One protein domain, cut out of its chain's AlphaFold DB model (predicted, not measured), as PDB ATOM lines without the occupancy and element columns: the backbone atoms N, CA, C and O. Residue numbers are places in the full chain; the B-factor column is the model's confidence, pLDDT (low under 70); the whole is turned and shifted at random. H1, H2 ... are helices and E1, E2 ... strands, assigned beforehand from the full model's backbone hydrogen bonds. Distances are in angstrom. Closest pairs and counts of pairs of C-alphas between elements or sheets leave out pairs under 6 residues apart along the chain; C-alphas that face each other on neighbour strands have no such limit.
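This is residues 19 to 129 of the 171 residues of an uncharacterized protein of Candidatus Bathyarchaeota archaeon (UniProt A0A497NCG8). A small four-stranded antiparallel sheet, E1 to E4, has helix H3 across one face, and the very long helix H1 reaches far beyond this body as a single arm. Residues 19 to 38 of H1 stick out free and make much of the length; the short helix H2 sits in a loop between E1 and E2. The printed part has 111 residues, with three named helices and four named strands in the order H1, E1, H2, E2, E3, E4, H3; the sheet's order is E1, E2, E3, E4, and the class is mixed, helices and strands. The whole is loose, with a radius of gyration of the C-alphas of 18.6 A, and only just elongated, spanning 61 by 35 by 20 A.

The sheet holds E1, residues 64 to 67, 9.7 A long; E2, residues 81 to 86, 14.6 A; E3, residues 91 to 96, 16.2 A; and E4, residues 101 to 105, 13.5 A. H3, residues 111 to 129, measures 24.9 A and ends with C-alpha 129 at (28.927, 0.874, -82.623). H1, residues 19 to 59, measures 60.0 A and begins with C-alpha 19 at (12.850, -15.805, -139.335). H2, residues 76 to 79, measures 5.6 A.

E2, E3 and E4 form a meander, each strand the antiparallel neighbour of the one before; E2 and E3 are a hairpin, as are E3 and E4. N 85 and O 93 are 2.8 A apart, and N 94 and O 102 are 2.8 A apart, within hydrogen-bond range. Edge strand E1 is antiparallel to E2, with N 66 and O 84 at 2.7 A. H3 is on the sheet in two layers, a helix on one face, at a height over the sheet of 9.0 A. It lies over E1 and E2 and runs across the strands, at 67 degrees to E1 on the local plane; their closest C-alphas, of Val 64 and Leu 125, are 6.3 A apart. H3 has a kink of 37 degrees near residue 120. H1 touches H3 with residues 42 to 46 alone, the same way at a shallow tilt of 23 degrees; the closest C-alphas, of Lys 46 and Pro 111, are 5.9 A apart. H2 is apart from H1 and H3. Every O i to N i+4 pair is within hydrogen-bond range in H1, 12 of 15 in H3, and H2 is too short for such a pair.

The C-alphas farthest apart, of Asp 19 and Asp 61, are 62.5 A apart. Without residues 19 to 38 the body spans 36 by 32 by 19 A. The printed part has no cut and no long link. Residue 70 and residues 72 to 79 have pLDDT under 70.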
ATOM      1  N   ASP A  19      12.681 -17.187-139.768       80.38
ATOM      2  CA  ASP A  19      12.850 -15.805-139.335       80.38
ATOM      3  C   ASP A  19      12.443 -15.569-137.866       80.38
ATOM      4  O   ASP A  19      13.214 -14.963-137.130       80.38
ATOM      5  N   GLU A  20      11.315 -16.116-137.391       84.06
ATOM      6  CA  GLU A  20      10.890 -16.004-135.980       84.06
ATOM      7  C   GLU A  20      11.859 -16.730-135.036       84.06
ATOM      8  O   GLU A  20      12.154 -16.254-133.941       84.06
ATOM      9  N   LEU A  21      12.398 -17.875-135.468       86.69
ATOM     10  CA  LEU A  21      13.428 -18.585-134.710       86.69
ATOM     11  C   LEU A  21      14.733 -17.777-134.651       86.69
ATOM     12  O   LEU A  21      15.370 -17.715-133.601       86.69
ATOM     13  N   ILE A  22      15.137 -17.163-135.766       89.06
ATOM     14  CA  ILE A  22      16.334 -16.315-135.826       89.06
ATOM     15  C   ILE A  22      16.172 -15.083-134.928       89.06
ATOM     16  O   ILE A  22      17.118 -14.747-134.215       89.06
ATOM     17  N   GLU A  23      15.008 -14.429-134.932       90.88
ATOM     18  CA  GLU A  23      14.722 -13.306-134.031       90.88
ATOM     19  C   GLU A  23      14.743 -13.743-132.566       90.88
ATOM     20  O   GLU A  23      15.491 -13.166-131.782       90.88
ATOM     21  N   ALA A  24      14.067 -14.838-132.206       91.88
ATOM     22  CA  ALA A  24      14.080 -15.347-130.835       91.88
ATOM     23  C   ALA A  24      15.499 -15.685-130.334       91.88
ATOM     24  O   ALA A  24      15.825 -15.439-129.172       91.88
ATOM     25  N   VAL A  25      16.366 -16.231-131.196       92.81
ATOM     26  CA  VAL A  25      17.774 -16.500-130.855       92.81
ATOM     27  C   VAL A  25      18.561 -15.204-130.650       92.81
ATOM     28  O   VAL A  25      19.385 -15.146-129.737       92.81
ATOM     29  N   ARG A  26      18.318 -14.167-131.463       91.75
ATOM     30  CA  ARG A  26      18.953 -12.849-131.292       91.75
ATOM     31  C   ARG A  26      18.525 -12.196-129.984       91.75
ATOM     32  O   ARG A  26      19.397 -11.846-129.197       91.75
ATOM     33  N   ASP A  27      17.225 -12.147-129.716       95.31
ATOM     34  CA  ASP A  27      16.678 -11.574-128.485       95.31
ATOM     35  C   ASP A  27      17.204 -12.319-127.251       95.31
ATOM     36  O   ASP A  27      17.653 -11.709-126.286       95.31
ATOM     37  N   THR A  28      17.247 -13.655-127.308       94.50
ATOM     38  CA  THR A  28      17.817 -14.475-126.226       94.50
ATOM     39  C   THR A  28      19.296 -14.160-125.995       94.50
ATOM     40  O   THR A  28      19.754 -14.140-124.853       94.50
ATOM     41  N   ASN A  29      20.063 -13.928-127.062       95.69
ATOM     42  CA  ASN A  29      21.477 -13.588-126.952       95.69
ATOM     43  C   ASN A  29      21.684 -12.191-126.346       95.69
ATOM     44  O   ASN A  29      22.568 -12.021-125.508       95.69
ATOM     45  N   ASP A  30      20.855 -11.218-126.718       96.00
ATOM     46  CA  ASP A  30      20.898  -9.871-126.147       96.00
ATOM     47  C   ASP A  30      20.524  -9.881-124.655       96.00
ATOM     48  O   ASP A  30      21.224  -9.276-123.838       96.00
ATOM     49  N   GLU A  31      19.496 -10.641-124.264       95.69
ATOM     50  CA  GLU A  31      19.132 -10.860-122.857       95.69
ATOM     51  C   GLU A  31      20.256 -11.548-122.068       95.69
ATOM     52  O   GLU A  31      20.561 -11.169-120.933       95.69
ATOM     53  N   LEU A  32      20.934 -12.532-122.667       95.81
ATOM     54  CA  LEU A  32      22.060 -13.215-122.032       95.81
ATOM     55  C   LEU A  32      23.236 -12.260-121.784       95.81
ATOM     56  O   LEU A  32      23.822 -12.287-120.700       95.81
ATOM     57  N   LEU A  33      23.550 -11.386-122.744       95.56
ATOM     58  CA  LEU A  33      24.585 -10.364-122.581       95.56
ATOM     59  C   LEU A  33      24.252  -9.409-121.428       95.56
ATOM     60  O   LEU A  33      25.096  -9.182-120.556       95.56
ATOM     61  N   GLN A  34      23.015  -8.909-121.370       96.00
ATOM     62  CA  GLN A  34      22.567  -8.037-120.279       96.00
ATOM     63  C   GLN A  34      22.636  -8.743-118.919       96.00
ATOM     64  O   GLN A  34      23.108  -8.170-117.931       96.00
ATOM     65  N   LEU A  35      22.229 -10.012-118.858       95.44
ATOM     66  CA  LEU A  35      22.304 -10.816-117.641       95.44
ATOM     67  C   LEU A  35      23.751 -11.009-117.169       95.44
ATOM     68  O   LEU A  35      24.031 -10.899-115.973       95.44
ATOM     69  N   GLU A  36      24.685 -11.282-118.079       94.69
ATOM     70  CA  GLU A  36      26.102 -11.426-117.738       94.69
ATOM     71  C   GLU A  36      26.713 -10.129-117.199       94.69
ATOM     72  O   GLU A  36      27.496 -10.164-116.240       94.69
ATOM     73  N   GLU A  37      26.359  -8.983-117.781       94.81
ATOM     74  CA  GLU A  37      26.784  -7.669-117.295       94.81
ATOM     75  C   GLU A  37      26.250  -7.396-115.887       94.81
ATOM     76  O   GLU A  37      27.023  -7.036-114.989       94.81
ATOM     77  N   LEU A  38      24.959  -7.648-115.658       95.25
ATOM     78  CA  LEU A  38      24.335  -7.508-114.343       95.25
ATOM     79  C   LEU A  38      24.968  -8.445-113.315       95.25
ATOM     80  O   LEU A  38      25.262  -8.017-112.196       95.25
ATOM     81  N   LYS A  39      25.261  -9.694-113.689       94.00
ATOM     82  CA  LYS A  39      25.941 -10.656-112.816       94.00
ATOM     83  C   LYS A  39      27.314 -10.133-112.394       94.00
ATOM     84  O   LYS A  39      27.593 -10.070-111.197       94.00
ATOM     85  N   LYS A  40      28.141  -9.674-113.340       94.56
ATOM     86  CA  LYS A  40      29.460  -9.080-113.042       94.56
ATOM     87  C   LYS A  40      29.338  -7.853-112.138       94.56
ATOM     88  O   LYS A  40      30.118  -7.700-111.197       94.56
ATOM     89  N   HIS A  41      28.364  -6.985-112.403       95.25
ATOM     90  CA  HIS A  41      28.140  -5.791-111.597       95.25
ATOM     91  C   HIS A  41      27.707  -6.134-110.165       95.25
ATOM     92  O   HIS A  41      28.252  -5.578-109.210       95.25
ATOM     93  N   SER A  42      26.790  -7.091-110.006       94.69
ATOM     94  CA  SER A  42      26.313  -7.550-108.698       94.69
ATOM     95  C   SER A  42      27.438  -8.136-107.842       94.69
ATOM     96  O   SER A  42      27.550  -7.793-106.668       94.69
ATOM     97  N   GLU A  43      28.340  -8.921-108.437       94.25
ATOM     98  CA  GLU A  43      29.502  -9.472-107.732       94.25
ATOM     99  C   GLU A  43      30.494  -8.389-107.311       94.25
ATOM    100  O   GLU A  43      31.037  -8.423-106.207       94.25
ATOM    101  N   LYS A  44      30.699  -7.368-108.146       95.94
ATOM    102  CA  LYS A  44      31.528  -6.224-107.758       95.94
ATOM    103  C   LYS A  44      30.941  -5.501-106.542       95.94
ATOM    104  O   LYS A  44      31.661  -5.248-105.577       95.94
ATOM    105  N   LEU A  45      29.638  -5.210-106.567       95.75
ATOM    106  CA  LEU A  45      28.942  -4.573-105.445       95.75
ATOM    107  C   LEU A  45      28.991  -5.435-104.179       95.75
ATOM    108  O   LEU A  45      29.208  -4.902-103.091       95.75
ATOM    109  N   LYS A  46      28.855  -6.760-104.323       94.25
ATOM    110  CA  LYS A  46      29.022  -7.733-103.239       94.25
ATOM    111  C   LYS A  46      30.370  -7.543-102.544       94.25
ATOM    112  O   LYS A  46      30.417  -7.338-101.333       94.25
ATOM    113  N   MET A  47      31.458  -7.548-103.310       95.88
ATOM    114  CA  MET A  47      32.817  -7.418-102.776       95.88
ATOM    115  C   MET A  47      33.070  -6.054-102.126       95.88
ATOM    116  O   MET A  47      33.673  -5.986-101.053       95.88
ATOM    117  N   ASP A  48      32.583  -4.969-102.732       95.19
ATOM    118  CA  ASP A  48      32.703  -3.624-102.159       95.19
ATOM    119  C   ASP A  48      31.958  -3.513-100.817       95.19
ATOM    120  O   ASP A  48      32.483  -2.928 -99.863       95.19
ATOM    121  N   LEU A  49      30.773  -4.121-100.713       94.06
ATOM    122  CA  LEU A  49      29.984  -4.149 -99.483       94.06
ATOM    123  C   LEU A  49      30.633  -5.014 -98.395       94.06
ATOM    124  O   LEU A  49      30.705  -4.580 -97.243       94.06
ATOM    125  N   ILE A  50      31.152  -6.197 -98.754       94.31
ATOM    126  CA  ILE A  50      31.925  -7.050 -97.836       94.31
ATOM    127  C   ILE A  50      33.097  -6.256 -97.268       94.31
ATOM    128  O   ILE A  50      33.234  -6.173 -96.048       94.31
ATOM    129  N   ARG A  51      33.904  -5.624 -98.129       95.06
ATOM    130  CA  ARG A  51      35.067  -4.837 -97.702       95.06
ATOM    131  C   ARG A  51      34.661  -3.735 -96.731       95.06
ATOM    132  O   ARG A  51      35.231  -3.644 -95.650       95.06
ATOM    133  N   TYR A  52      33.633  -2.957 -97.070       93.25
ATOM    134  CA  TYR A  52      33.124  -1.900 -96.196       93.25
ATOM    135  C   TYR A  52      32.748  -2.422 -94.801       93.25
ATOM    136  O   TYR A  52      33.116  -1.830 -93.786       93.25
ATOM    137  N   PHE A  53      32.032  -3.546 -94.736       92.19
ATOM    138  CA  PHE A  53      31.581  -4.117 -93.470       92.19
ATOM    139  C   PHE A  53      32.746  -4.676 -92.641       92.19
ATOM    140  O   PHE A  53      32.844  -4.425 -91.437       92.19
ATOM    141  N   VAL A  54      33.650  -5.404 -93.296       93.44
ATOM    142  CA  VAL A  54      34.833  -6.017 -92.682       93.44
ATOM    143  C   VAL A  54      35.792  -4.959 -92.149       93.44
ATOM    144  O   VAL A  54      36.254  -5.091 -91.016       93.44
ATOM    145  N   ASP A  55      36.026  -3.878 -92.894       94.88
ATOM    146  CA  ASP A  55      36.901  -2.780 -92.472       94.88
ATOM    147  C   ASP A  55      36.390  -2.107 -91.193       94.88
ATOM    148  O   ASP A  55      37.173  -1.833 -90.280       94.88
ATOM    149  N   ILE A  56      35.073  -1.901 -91.073       93.19
ATOM    150  CA  ILE A  56      34.471  -1.372 -89.843       93.19
ATOM    151  C   ILE A  56      34.673  -2.353 -88.688       93.19
ATOM    152  O   ILE A  56      35.131  -1.960 -87.615       93.19
ATOM    153  N   MET A  57      34.340  -3.629 -88.880       92.25
ATOM    154  CA  MET A  57      34.459  -4.619 -87.809       92.25
ATOM    155  C   MET A  57      35.901  -4.775 -87.329       92.25
ATOM    156  O   MET A  57      36.152  -4.786 -86.127       92.25
ATOM    157  N   LYS A  58      36.855  -4.831 -88.259       93.44
ATOM    158  CA  LYS A  58      38.282  -4.933 -87.959       93.44
ATOM    159  C   LYS A  58      38.818  -3.674 -87.284       93.44
ATOM    160  O   LYS A  58      39.516  -3.774 -86.283       93.44
ATOM    161  N   GLY A  59      38.482  -2.494 -87.809       92.06
ATOM    162  CA  GLY A  59      38.988  -1.215 -87.306       92.06
ATOM    163  C   GLY A  59      38.560  -0.903 -85.872       92.06
ATOM    164  O   GLY A  59      39.274  -0.200 -85.161       92.06
ATOM    165  N   TYR A  60      37.424  -1.448 -85.434       89.44
ATOM    166  CA  TYR A  60      36.887  -1.228 -84.092       89.44
ATOM    167  C   TYR A  60      36.877  -2.480 -83.210       89.44
ATOM    168  O   TYR A  60      36.286  -2.422 -82.130       89.44
ATOM    169  N   ASP A  61      37.501  -3.580 -83.645       89.44
ATOM    170  CA  ASP A  61      37.503  -4.876 -82.951       89.44
ATOM    171  C   ASP A  61      36.081  -5.280 -82.509       89.44
ATOM    172  O   ASP A  61      35.726  -5.307 -81.324       89.44
ATOM    173  N   ILE A  62      35.203  -5.418 -83.506       90.62
ATOM    174  CA  ILE A  62      33.797  -5.786 -83.344       90.62
ATOM    175  C   ILE A  62      33.573  -7.170 -83.937       90.62
ATOM    176  O   ILE A  62      33.899  -7.435 -85.093       90.62
ATOM    177  N   GLU A  63      32.891  -7.999 -83.159       90.19
ATOM    178  CA  GLU A  63      32.286  -9.240 -83.613       90.19
ATOM    179  C   GLU A  63      30.761  -9.105 -83.546       90.19
ATOM    180  O   GLU A  63      30.194  -8.654 -82.545       90.19
ATOM    181  N   VAL A  64      30.080  -9.458 -84.634       90.88
ATOM    182  CA  VAL A  64      28.623  -9.397 -84.738       90.88
ATOM    183  C   VAL A  64      28.056 -10.788 -84.501       90.88
ATOM    184  O   VAL A  64      28.239 -11.696 -85.307       90.88
ATOM    185  N   ARG A  65      27.304 -10.940 -83.412       89.56
ATOM    186  CA  ARG A  65      26.542 -12.158 -83.133       89.56
ATOM    187  C   ARG A  65      25.136 -12.046 -83.711       89.56
ATOM    188  O   ARG A  65      24.332 -11.239 -83.244       89.56
ATOM    189  N   ILE A  66      24.836 -12.881 -84.694       85.25
ATOM    190  CA  ILE A  66      23.529 -12.998 -85.332       85.25
ATOM    191  C   ILE A  66      22.734 -14.117 -84.628       85.25
ATOM    192  O   ILE A  66      23.226 -15.243 -84.493       85.25
ATOM    193  N   PRO A  67      21.509 -13.841 -84.144       75.94
ATOM    194  CA  PRO A  67      20.645 -14.873 -83.580       75.94
ATOM    195  C   PRO A  67      20.250 -15.894 -84.650       75.94
ATOM    196  O   PRO A  67      19.781 -15.503 -85.716       75.94
ATOM    197  N   ALA A  68      20.338 -17.190 -84.339       73.94
ATOM    198  CA  ALA A  68      19.979 -18.264 -85.272       73.94
ATOM    199  C   ALA A  68      18.553 -18.125 -85.841       73.94
ATOM    200  O   ALA A  68      18.327 -18.371 -87.016       73.94
ATOM    201  N   LYS A  69      17.605 -17.631 -85.029       70.12
ATOM    202  CA  LYS A  69      16.201 -17.403 -85.422       70.12
ATOM    203  C   LYS A  69      15.997 -16.304 -86.473       70.12
ATOM    204  O   LYS A  69      14.885 -16.152 -86.963       70.12
ATOM    205  N   ALA A  70      17.010 -15.475 -86.724       68.81
ATOM    206  CA  ALA A  70      16.911 -14.348 -87.647       68.81
ATOM    207  C   ALA A  70      17.298 -14.717 -89.086       68.81
ATOM    208  O   ALA A  70      17.042 -13.929 -89.989       68.81
ATOM    209  N   LEU A  71      17.902 -15.889 -89.289       70.19
ATOM    210  CA  LEU A  71      18.264 -16.413 -90.599       70.19
ATOM    211  C   LEU A  71      17.285 -17.539 -90.947       70.19
ATOM    212  O   LEU A  71      17.057 -18.436 -90.132       70.19
ATOM    213  N   GLN A  72      16.667 -17.462 -92.123       63.06
ATOM    214  CA  GLN A  72      15.755 -18.495 -92.608       63.06
ATOM    215  C   GLN A  72      16.581 -19.593 -93.279       63.06
ATOM    216  O   GLN A  72      16.836 -19.552 -94.472       63.06
ATOM    217  N   PHE A  73      17.059 -20.554 -92.491       62.19
ATOM    218  CA  PHE A  73      17.640 -21.768 -93.057       62.19
ATOM    219  C   PHE A  73      16.516 -22.762 -93.347       62.19
ATOM    220  O   PHE A  73      15.795 -23.161 -92.431       62.19
ATOM    221  N   ASP A  74      16.373 -23.173 -94.603       53.53
ATOM    222  CA  ASP A  74      15.497 -24.285 -94.964       53.53
ATOM    223  C   ASP A  74      16.190 -25.621 -94.630       53.53
ATOM    224  O   ASP A  74      17.321 -25.873 -95.046       53.53
ATOM    225  N   GLY A  75      15.519 -26.490 -93.860       55.03
ATOM    226  CA  GLY A  75      15.972 -27.859 -93.550       55.03
ATOM    227  C   GLY A  75      16.357 -28.138 -92.085       55.03
ATOM    228  O   GLY A  75      16.276 -27.277 -91.208       55.03
ATOM    229  N   ASP A  76      16.770 -29.384 -91.805       55.28
ATOM    230  CA  ASP A  76      17.099 -29.876 -90.449       55.28
ATOM    231  C   ASP A  76      18.280 -29.136 -89.786       55.28
ATOM    232  O   ASP A  76      18.356 -29.073 -88.556       55.28
ATOM    233  N   GLU A  77      19.165 -28.504 -90.570       55.47
ATOM    234  CA  GLU A  77      20.293 -27.713 -90.049       55.47
ATOM    235  C   GLU A  77      19.833 -26.476 -89.252       55.47
ATOM    236  O   GLU A  77      20.508 -26.059 -88.307       55.47
ATOM    237  N   ALA A  78      18.641 -25.942 -89.542       61.19
ATOM    238  CA  ALA A  78      18.062 -24.806 -88.824       61.19
ATOM    239  C   ALA A  78      17.703 -25.137 -87.367       61.19
ATOM    240  O   ALA A  78      17.764 -24.273 -86.490       61.19
ATOM    241  N   ARG A  79      17.334 -26.397 -87.087       64.81
ATOM    242  CA  ARG A  79      16.895 -26.837 -85.749       64.81
ATOM    243  C   ARG A  79      18.045 -26.933 -84.752       64.81
ATOM    244  O   ARG A  79      17.814 -26.799 -83.553       64.81
ATOM    245  N   ASN A  80      19.266 -27.127 -85.246       74.44
ATOM    246  CA  ASN A  80      20.459 -27.333 -84.428       74.44
ATOM    247  C   ASN A  80      21.376 -26.107 -84.370       74.44
ATOM    248  O   ASN A  80      22.394 -26.150 -83.689       74.44
ATOM    249  N   LEU A  81      21.047 -25.006 -85.047       78.94
ATOM    250  CA  LEU A  81      21.873 -23.802 -85.041       78.94
ATOM    251  C   LEU A  81      21.674 -22.998 -83.744       78.94
ATOM    252  O   LEU A  81      20.576 -22.525 -83.449       78.94
ATOM    253  N   GLN A  82      22.741 -22.794 -82.970       79.56
ATOM    254  CA  GLN A  82      22.696 -21.999 -81.737       79.56
ATOM    255  C   GLN A  82      22.991 -20.521 -81.984       79.56
ATOM    256  O   GLN A  82      22.322 -19.635 -81.442       79.56
ATOM    257  N   ALA A  83      24.039 -20.245 -82.752       79.94
ATOM    258  CA  ALA A  83      24.527 -18.895 -82.957       79.94
ATOM    259  C   ALA A  83      25.294 -18.783 -84.266       79.94
ATOM    260  O   ALA A  83      25.919 -19.739 -84.728       79.94
ATOM    261  N   VAL A  84      25.262 -17.577 -84.820       86.81
ATOM    262  CA  VAL A  84      26.054 -17.202 -85.980       86.81
ATOM    263  C   VAL A  84      26.926 -16.021 -85.595       86.81
ATOM    264  O   VAL A  84      26.461 -15.078 -84.955       86.81
ATOM    265  N   PHE A  85      28.196 -16.084 -85.959       89.25
ATOM    266  CA  PHE A  85      29.189 -15.075 -85.630       89.25
ATOM    267  C   PHE A  85      29.818 -14.549 -86.901       89.25
ATOM    268  O   PHE A  85      30.217 -15.324 -87.767       89.25
ATOM    269  N   LEU A  86      29.917 -13.232 -86.995       89.94
ATOM    270  CA  LEU A  86      30.619 -12.556 -88.065       89.94
ATOM    271  C   LEU A  86      31.742 -11.715 -87.474       89.94
ATOM    272  O   LEU A  86      31.498 -10.864 -86.619       89.94
ATOM    273  N   ASN A  87      32.962 -11.940 -87.946       86.69
ATOM    274  CA  ASN A  87      34.141 -11.257 -87.430       86.69
ATOM    275  C   ASN A  87      34.788 -10.328 -88.472       86.69
ATOM    276  O   ASN A  87      34.500 -10.385 -89.671       86.69
ATOM    277  N   GLY A  88      35.733  -9.503 -88.012       86.81
ATOM    278  CA  GLY A  88      36.515  -8.578 -88.841       86.81
ATOM    279  C   GLY A  88      37.484  -9.225 -89.843       86.81
ATOM    280  O   GLY A  88      38.285  -8.512 -90.438       86.81
ATOM    281  N   SER A  89      37.450 -10.546 -90.039       88.62
ATOM    282  CA  SER A  89      38.189 -11.231 -91.113       88.62
ATOM    283  C   SER A  89      37.318 -11.580 -92.325       88.62
ATOM    284  O   SER A  89      37.827 -12.123 -93.300       88.62
ATOM    285  N   GLY A  90      36.018 -11.265 -92.281       88.81
ATOM    286  CA  GLY A  90      35.079 -11.626 -93.345       88.81
ATOM    287  C   GLY A  90      34.664 -13.096 -93.316       88.81
ATOM    288  O   GLY A  90      34.216 -13.629 -94.329       88.81
ATOM    289  N   VAL A  91      34.814 -13.750 -92.162       91.50
ATOM    290  CA  VAL A  91      34.375 -15.127 -91.933       91.50
ATOM    291  C   VAL A  91      33.076 -15.113 -91.141       91.50
ATOM    292  O   VAL A  91      32.964 -14.432 -90.116       91.50
ATOM    293  N   ILE A  92      32.112 -15.900 -91.613       90.50
ATOM    294  CA  ILE A  92      30.897 -16.240 -90.884       90.50
ATOM    295  C   ILE A  92      31.041 -17.644 -90.297       90.50
ATOM    296  O   ILE A  92      31.441 -18.578 -90.987       90.50
ATOM    297  N   SER A  93      30.766 -17.781 -89.004       90.81
ATOM    298  CA  SER A  93      30.862 -19.041 -88.264       90.81
ATOM    299  C   SER A  93      29.502 -19.425 -87.698       90.81
ATOM    300  O   SER A  93      28.846 -18.622 -87.040       90.81
ATOM    301  N   TYR A  94      29.106 -20.667 -87.928       88.88
ATOM    302  CA  TYR A  94      27.863 -21.282 -87.487       88.88
ATOM    303  C   TYR A  94      28.180 -22.265 -86.375       88.88
ATOM    304  O   TYR A  94      28.927 -23.214 -86.593       88.88
ATOM    305  N   THR A  95      27.643 -22.028 -85.182       87.81
ATOM    306  CA  THR A  95      27.803 -22.923 -84.031       87.81
ATOM    307  C   THR A  95      26.535 -23.736 -83.838       87.81
ATOM    308  O   THR A  95      25.452 -23.160 -83.680       87.81
ATOM    309  N   PHE A  96      26.672 -25.056 -83.821       86.88
ATOM    310  CA  PHE A  96      25.559 -25.988 -83.683       86.88
ATOM    311  C   PHE A  96      25.459 -26.563 -82.262       86.88
ATOM    312  O   PHE A  96      26.375 -26.452 -81.447       86.88
ATOM    313  N   THR A  97      24.311 -27.157 -81.941       85.38
ATOM    314  CA  THR A  97      23.994 -27.730 -80.625       85.38
ATOM    315  C   THR A  97      24.864 -28.922 -80.246       85.38
ATOM    316  O   THR A  97      25.063 -29.160 -79.058       85.38
ATOM    317  N   ASP A  98      25.407 -29.632 -81.231       85.94
ATOM    318  CA  ASP A  98      26.360 -30.733 -81.061       85.94
ATOM    319  C   ASP A  98      27.802 -30.257 -80.795       85.94
ATOM    320  O   ASP A  98      28.703 -31.073 -80.608       85.94
ATOM    321  N   GLY A  99      28.027 -28.938 -80.756       82.12
ATOM    322  CA  GLY A  99      29.340 -28.324 -80.571       82.12
ATOM    323  C   GLY A  99      30.160 -28.207 -81.857       82.12
ATOM    324  O   GLY A  99      31.278 -27.693 -81.812       82.12
ATOM    325  N   SER A 100      29.629 -28.642 -83.003       86.69
ATOM    326  CA  SER A 100      30.291 -28.450 -84.289       86.69
ATOM    327  C   SER A 100      30.270 -26.977 -84.712       86.69
ATOM    328  O   SER A 100      29.356 -26.210 -84.384       86.69
ATOM    329  N   VAL A 101      31.313 -26.576 -85.443       87.50
ATOM    330  CA  VAL A 101      31.432 -25.237 -86.022       87.50
ATOM    331  C   VAL A 101      31.680 -25.370 -87.516       87.50
ATOM    332  O   VAL A 101      32.672 -25.968 -87.931       87.50
ATOM    333  N   LYS A 102      30.792 -24.791 -88.327       88.19
ATOM    334  CA  LYS A 102      31.021 -24.603 -89.766       88.19
ATOM    335  C   LYS A 102      31.391 -23.148 -90.012       88.19
ATOM    336  O   LYS A 102      30.767 -22.260 -89.441       88.19
ATOM    337  N   ALA A 103      32.389 -22.894 -90.847       89.06
ATOM    338  CA  ALA A 103      32.826 -21.540 -91.160       89.06
ATOM    339  C   ALA A 103      32.976 -21.357 -92.668       89.06
ATOM    340  O   ALA A 103      33.515 -22.226 -93.351       89.06
ATOM    341  N   HIS A 104      32.517 -20.212 -93.163       90.75
ATOM    342  CA  HIS A 104      32.543 -19.849 -94.577       90.75
ATOM    343  C   HIS A 104      33.044 -18.416 -94.733       90.75
ATOM    344  O   HIS A 104      32.873 -17.586 -93.831       90.75
ATOM    345  N   ARG A 105      33.674 -18.099 -95.867       91.75
ATOM    346  CA  ARG A 105      34.008 -16.706 -96.179       91.75
ATOM    347  C   ARG A 105      32.777 -16.033 -96.761       91.75
ATOM    348  O   ARG A 105      32.056 -16.640 -97.541       91.75
ATOM    349  N   LEU A 106      32.563 -14.762 -96.434       91.69
ATOM    350  CA  LEU A 106      31.471 -13.981 -97.028       91.69
ATOM    351  C   LEU A 106      31.574 -13.895 -98.558       91.69
ATOM    352  O   LEU A 106      30.562 -13.792 -99.240       91.69
ATOM    353  N   GLU A 107      32.795 -13.959 -99.088       91.94
ATOM    354  CA  GLU A 107      33.076 -13.931-100.526       91.94
ATOM    355  C   GLU A 107      32.492 -15.143-101.267       91.94
ATOM    356  O   GLU A 107      32.143 -15.019-102.444       91.94
ATOM    357  N   ASP A 108      32.343 -16.273-100.568       91.62
ATOM    358  CA  ASP A 108      31.847 -17.536-101.123       91.62
ATOM    359  C   ASP A 108      30.318 -17.526-101.308       91.62
ATOM    360  O   ASP A 108      29.775 -18.356-102.037       91.62
ATOM    361  N   TYR A 109      29.611 -16.589-100.665       89.19
ATOM    362  CA  TYR A 109      28.160 -16.467-100.787       89.19
ATOM    363  C   TYR A 109      27.779 -15.822-102.115       89.19
ATOM    364  O   TYR A 109      28.460 -14.920-102.623       89.19
ATOM    365  N   ASN A 110      26.638 -16.248-102.656       89.12
ATOM    366  CA  ASN A 110      26.000 -15.503-103.729       89.12
ATOM    367  C   ASN A 110      25.496 -14.139-103.187       89.12
ATOM    368  O   ASN A 110      25.320 -13.970-101.973       89.12
ATOM    369  N   PRO A 111      25.262 -13.140-104.057       89.88
ATOM    370  CA  PRO A 111      24.819 -11.822-103.613       89.88
ATOM    371  C   PRO A 111      23.486 -11.824-102.846       89.88
ATOM    372  O   PRO A 111      23.320 -11.010-101.941       89.88
ATOM    373  N   ALA A 112      22.545 -12.709-103.186       88.06
ATOM    374  CA  ALA A 112      21.219 -12.746-102.569       88.06
ATOM    375  C   ALA A 112      21.283 -13.218-101.106       88.06
ATOM    376  O   ALA A 112      20.837 -12.498-100.211       88.06
ATOM    377  N   ASP A 113      21.935 -14.351-100.850       86.56
ATOM    378  CA  ASP A 113      22.119 -14.921 -99.513       86.56
ATOM    379  C   ASP A 113      22.906 -13.957 -98.615       86.56
ATOM    380  O   ASP A 113      22.598 -13.752 -97.438       86.56
ATOM    381  N   LEU A 114      23.924 -13.304 -99.185       89.00
ATOM    382  CA  LEU A 114      24.715 -12.315 -98.464       89.00
ATOM    383  C   LEU A 114      23.866 -11.114 -98.024       89.00
ATOM    384  O   LEU A 114      24.044 -10.600 -96.915       89.00
ATOM    385  N   MET A 115      22.933 -10.665 -98.867       89.69
ATOM    386  CA  MET A 115      22.023  -9.575 -98.522       89.69
ATOM    387  C   MET A 115      21.106  -9.948 -97.356       89.69
ATOM    388  O   MET A 115      20.872  -9.106 -96.488       89.69
ATOM    389  N   GLU A 116      20.637 -11.191 -97.270       87.62
ATOM    390  CA  GLU A 116      19.859 -11.659 -96.117       87.62
ATOM    391  C   GLU A 116      20.670 -11.599 -94.821       87.62
ATOM    392  O   GLU A 116      20.208 -11.054 -93.812       87.62
ATOM    393  N   ILE A 117      21.922 -12.068 -94.865       87.62
ATOM    394  CA  ILE A 117      22.848 -11.988 -93.732       87.62
ATOM    395  C   ILE A 117      23.048 -10.525 -93.315       87.62
ATOM    396  O   ILE A 117      22.932 -10.184 -92.132       87.62
ATOM    397  N   PHE A 118      23.317  -9.630 -94.268       89.94
ATOM    398  CA  PHE A 118      23.571  -8.218 -93.983       89.94
ATOM    399  C   PHE A 118      22.342  -7.450 -93.506       89.94
ATOM    400  O   PHE A 118      22.483  -6.587 -92.632       89.94
ATOM    401  N   ASN A 119      21.144  -7.795 -93.975       89.50
ATOM    402  CA  ASN A 119      19.893  -7.214 -93.487       89.50
ATOM    403  C   ASN A 119      19.724  -7.407 -91.973       89.50
ATOM    404  O   ASN A 119      19.171  -6.540 -91.293       89.50
ATOM    405  N   VAL A 120      20.262  -8.497 -91.421       89.00
ATOM    406  CA  VAL A 120      20.272  -8.756 -89.976       89.00
ATOM    407  C   VAL A 120      21.527  -8.196 -89.301       89.00
ATOM    408  O   VAL A 120      21.439  -7.575 -88.236       89.00
ATOM    409  N   ALA A 121      22.701  -8.377 -89.908       89.69
ATOM    410  CA  ALA A 121      23.983  -8.001 -89.315       89.69
ATOM    411  C   ALA A 121      24.156  -6.480 -89.177       89.69
ATOM    412  O   ALA A 121      24.621  -6.007 -88.138       89.69
ATOM    413  N   ILE A 122      23.754  -5.691 -90.182       91.25
ATOM    414  CA  ILE A 122      23.941  -4.230 -90.203       91.25
ATOM    415  C   ILE A 122      23.225  -3.543 -89.023       91.25
ATOM    416  O   ILE A 122      23.861  -2.746 -88.321       91.25
ATOM    417  N   PRO A 123      21.941  -3.830 -88.725       92.00
ATOM    418  CA  PRO A 123      21.284  -3.292 -87.537       92.00
ATOM    419  C   PRO A 123      22.002  -3.629 -86.224       92.00
ATOM    420  O   PRO A 123      22.068  -2.780 -85.327       92.00
ATOM    421  N   ILE A 124      22.546  -4.844 -86.098       91.69
ATOM    422  CA  ILE A 124      23.288  -5.285 -84.909       91.69
ATOM    423  C   ILE A 124      24.617  -4.531 -84.810       91.69
ATOM    424  O   ILE A 124      24.932  -3.987 -83.747       91.69
ATOM    425  N   LEU A 125      25.352  -4.397 -85.917       92.31
ATOM    426  CA  LEU A 125      26.584  -3.612 -85.975       92.31
ATOM    427  C   LEU A 125      26.329  -2.158 -85.565       92.31
ATOM    428  O   LEU A 125      27.030  -1.624 -84.708       92.31
ATOM    429  N   LYS A 126      25.277  -1.523 -86.094       94.06
ATOM    430  CA  LYS A 126      24.898  -0.147 -85.734       94.06
ATOM    431  C   LYS A 126      24.630   0.007 -84.236       94.06
ATOM    432  O   LYS A 126      25.040   1.005 -83.639       94.06
ATOM    433  N   LYS A 127      23.927  -0.946 -83.615       93.75
ATOM    434  CA  LYS A 127      23.689  -0.948 -82.160       93.75
ATOM    435  C   LYS A 127      25.000  -1.105 -81.385       93.75
ATOM    436  O   LYS A 127      25.220  -0.360 -80.434       93.75
ATOM    437  N   THR A 128      25.874  -1.998 -81.837       92.56
ATOM    438  CA  THR A 128      27.184  -2.263 -81.222       92.56
ATOM    439  C   THR A 128      28.097  -1.038 -81.289       92.56
ATOM    440  O   THR A 128      28.624  -0.606 -80.268       92.56
ATOM    441  N   LEU A 129      28.183  -0.379 -82.449       93.56
ATOM    442  CA  LEU A 129      28.927   0.874 -82.623       93.56
ATOM    443  C   LEU A 129      28.409   1.989 -81.709       93.56
ATOM    444  O   LEU A 129      29.195   2.738 -81.131       93.56
TER     445      LEU A 129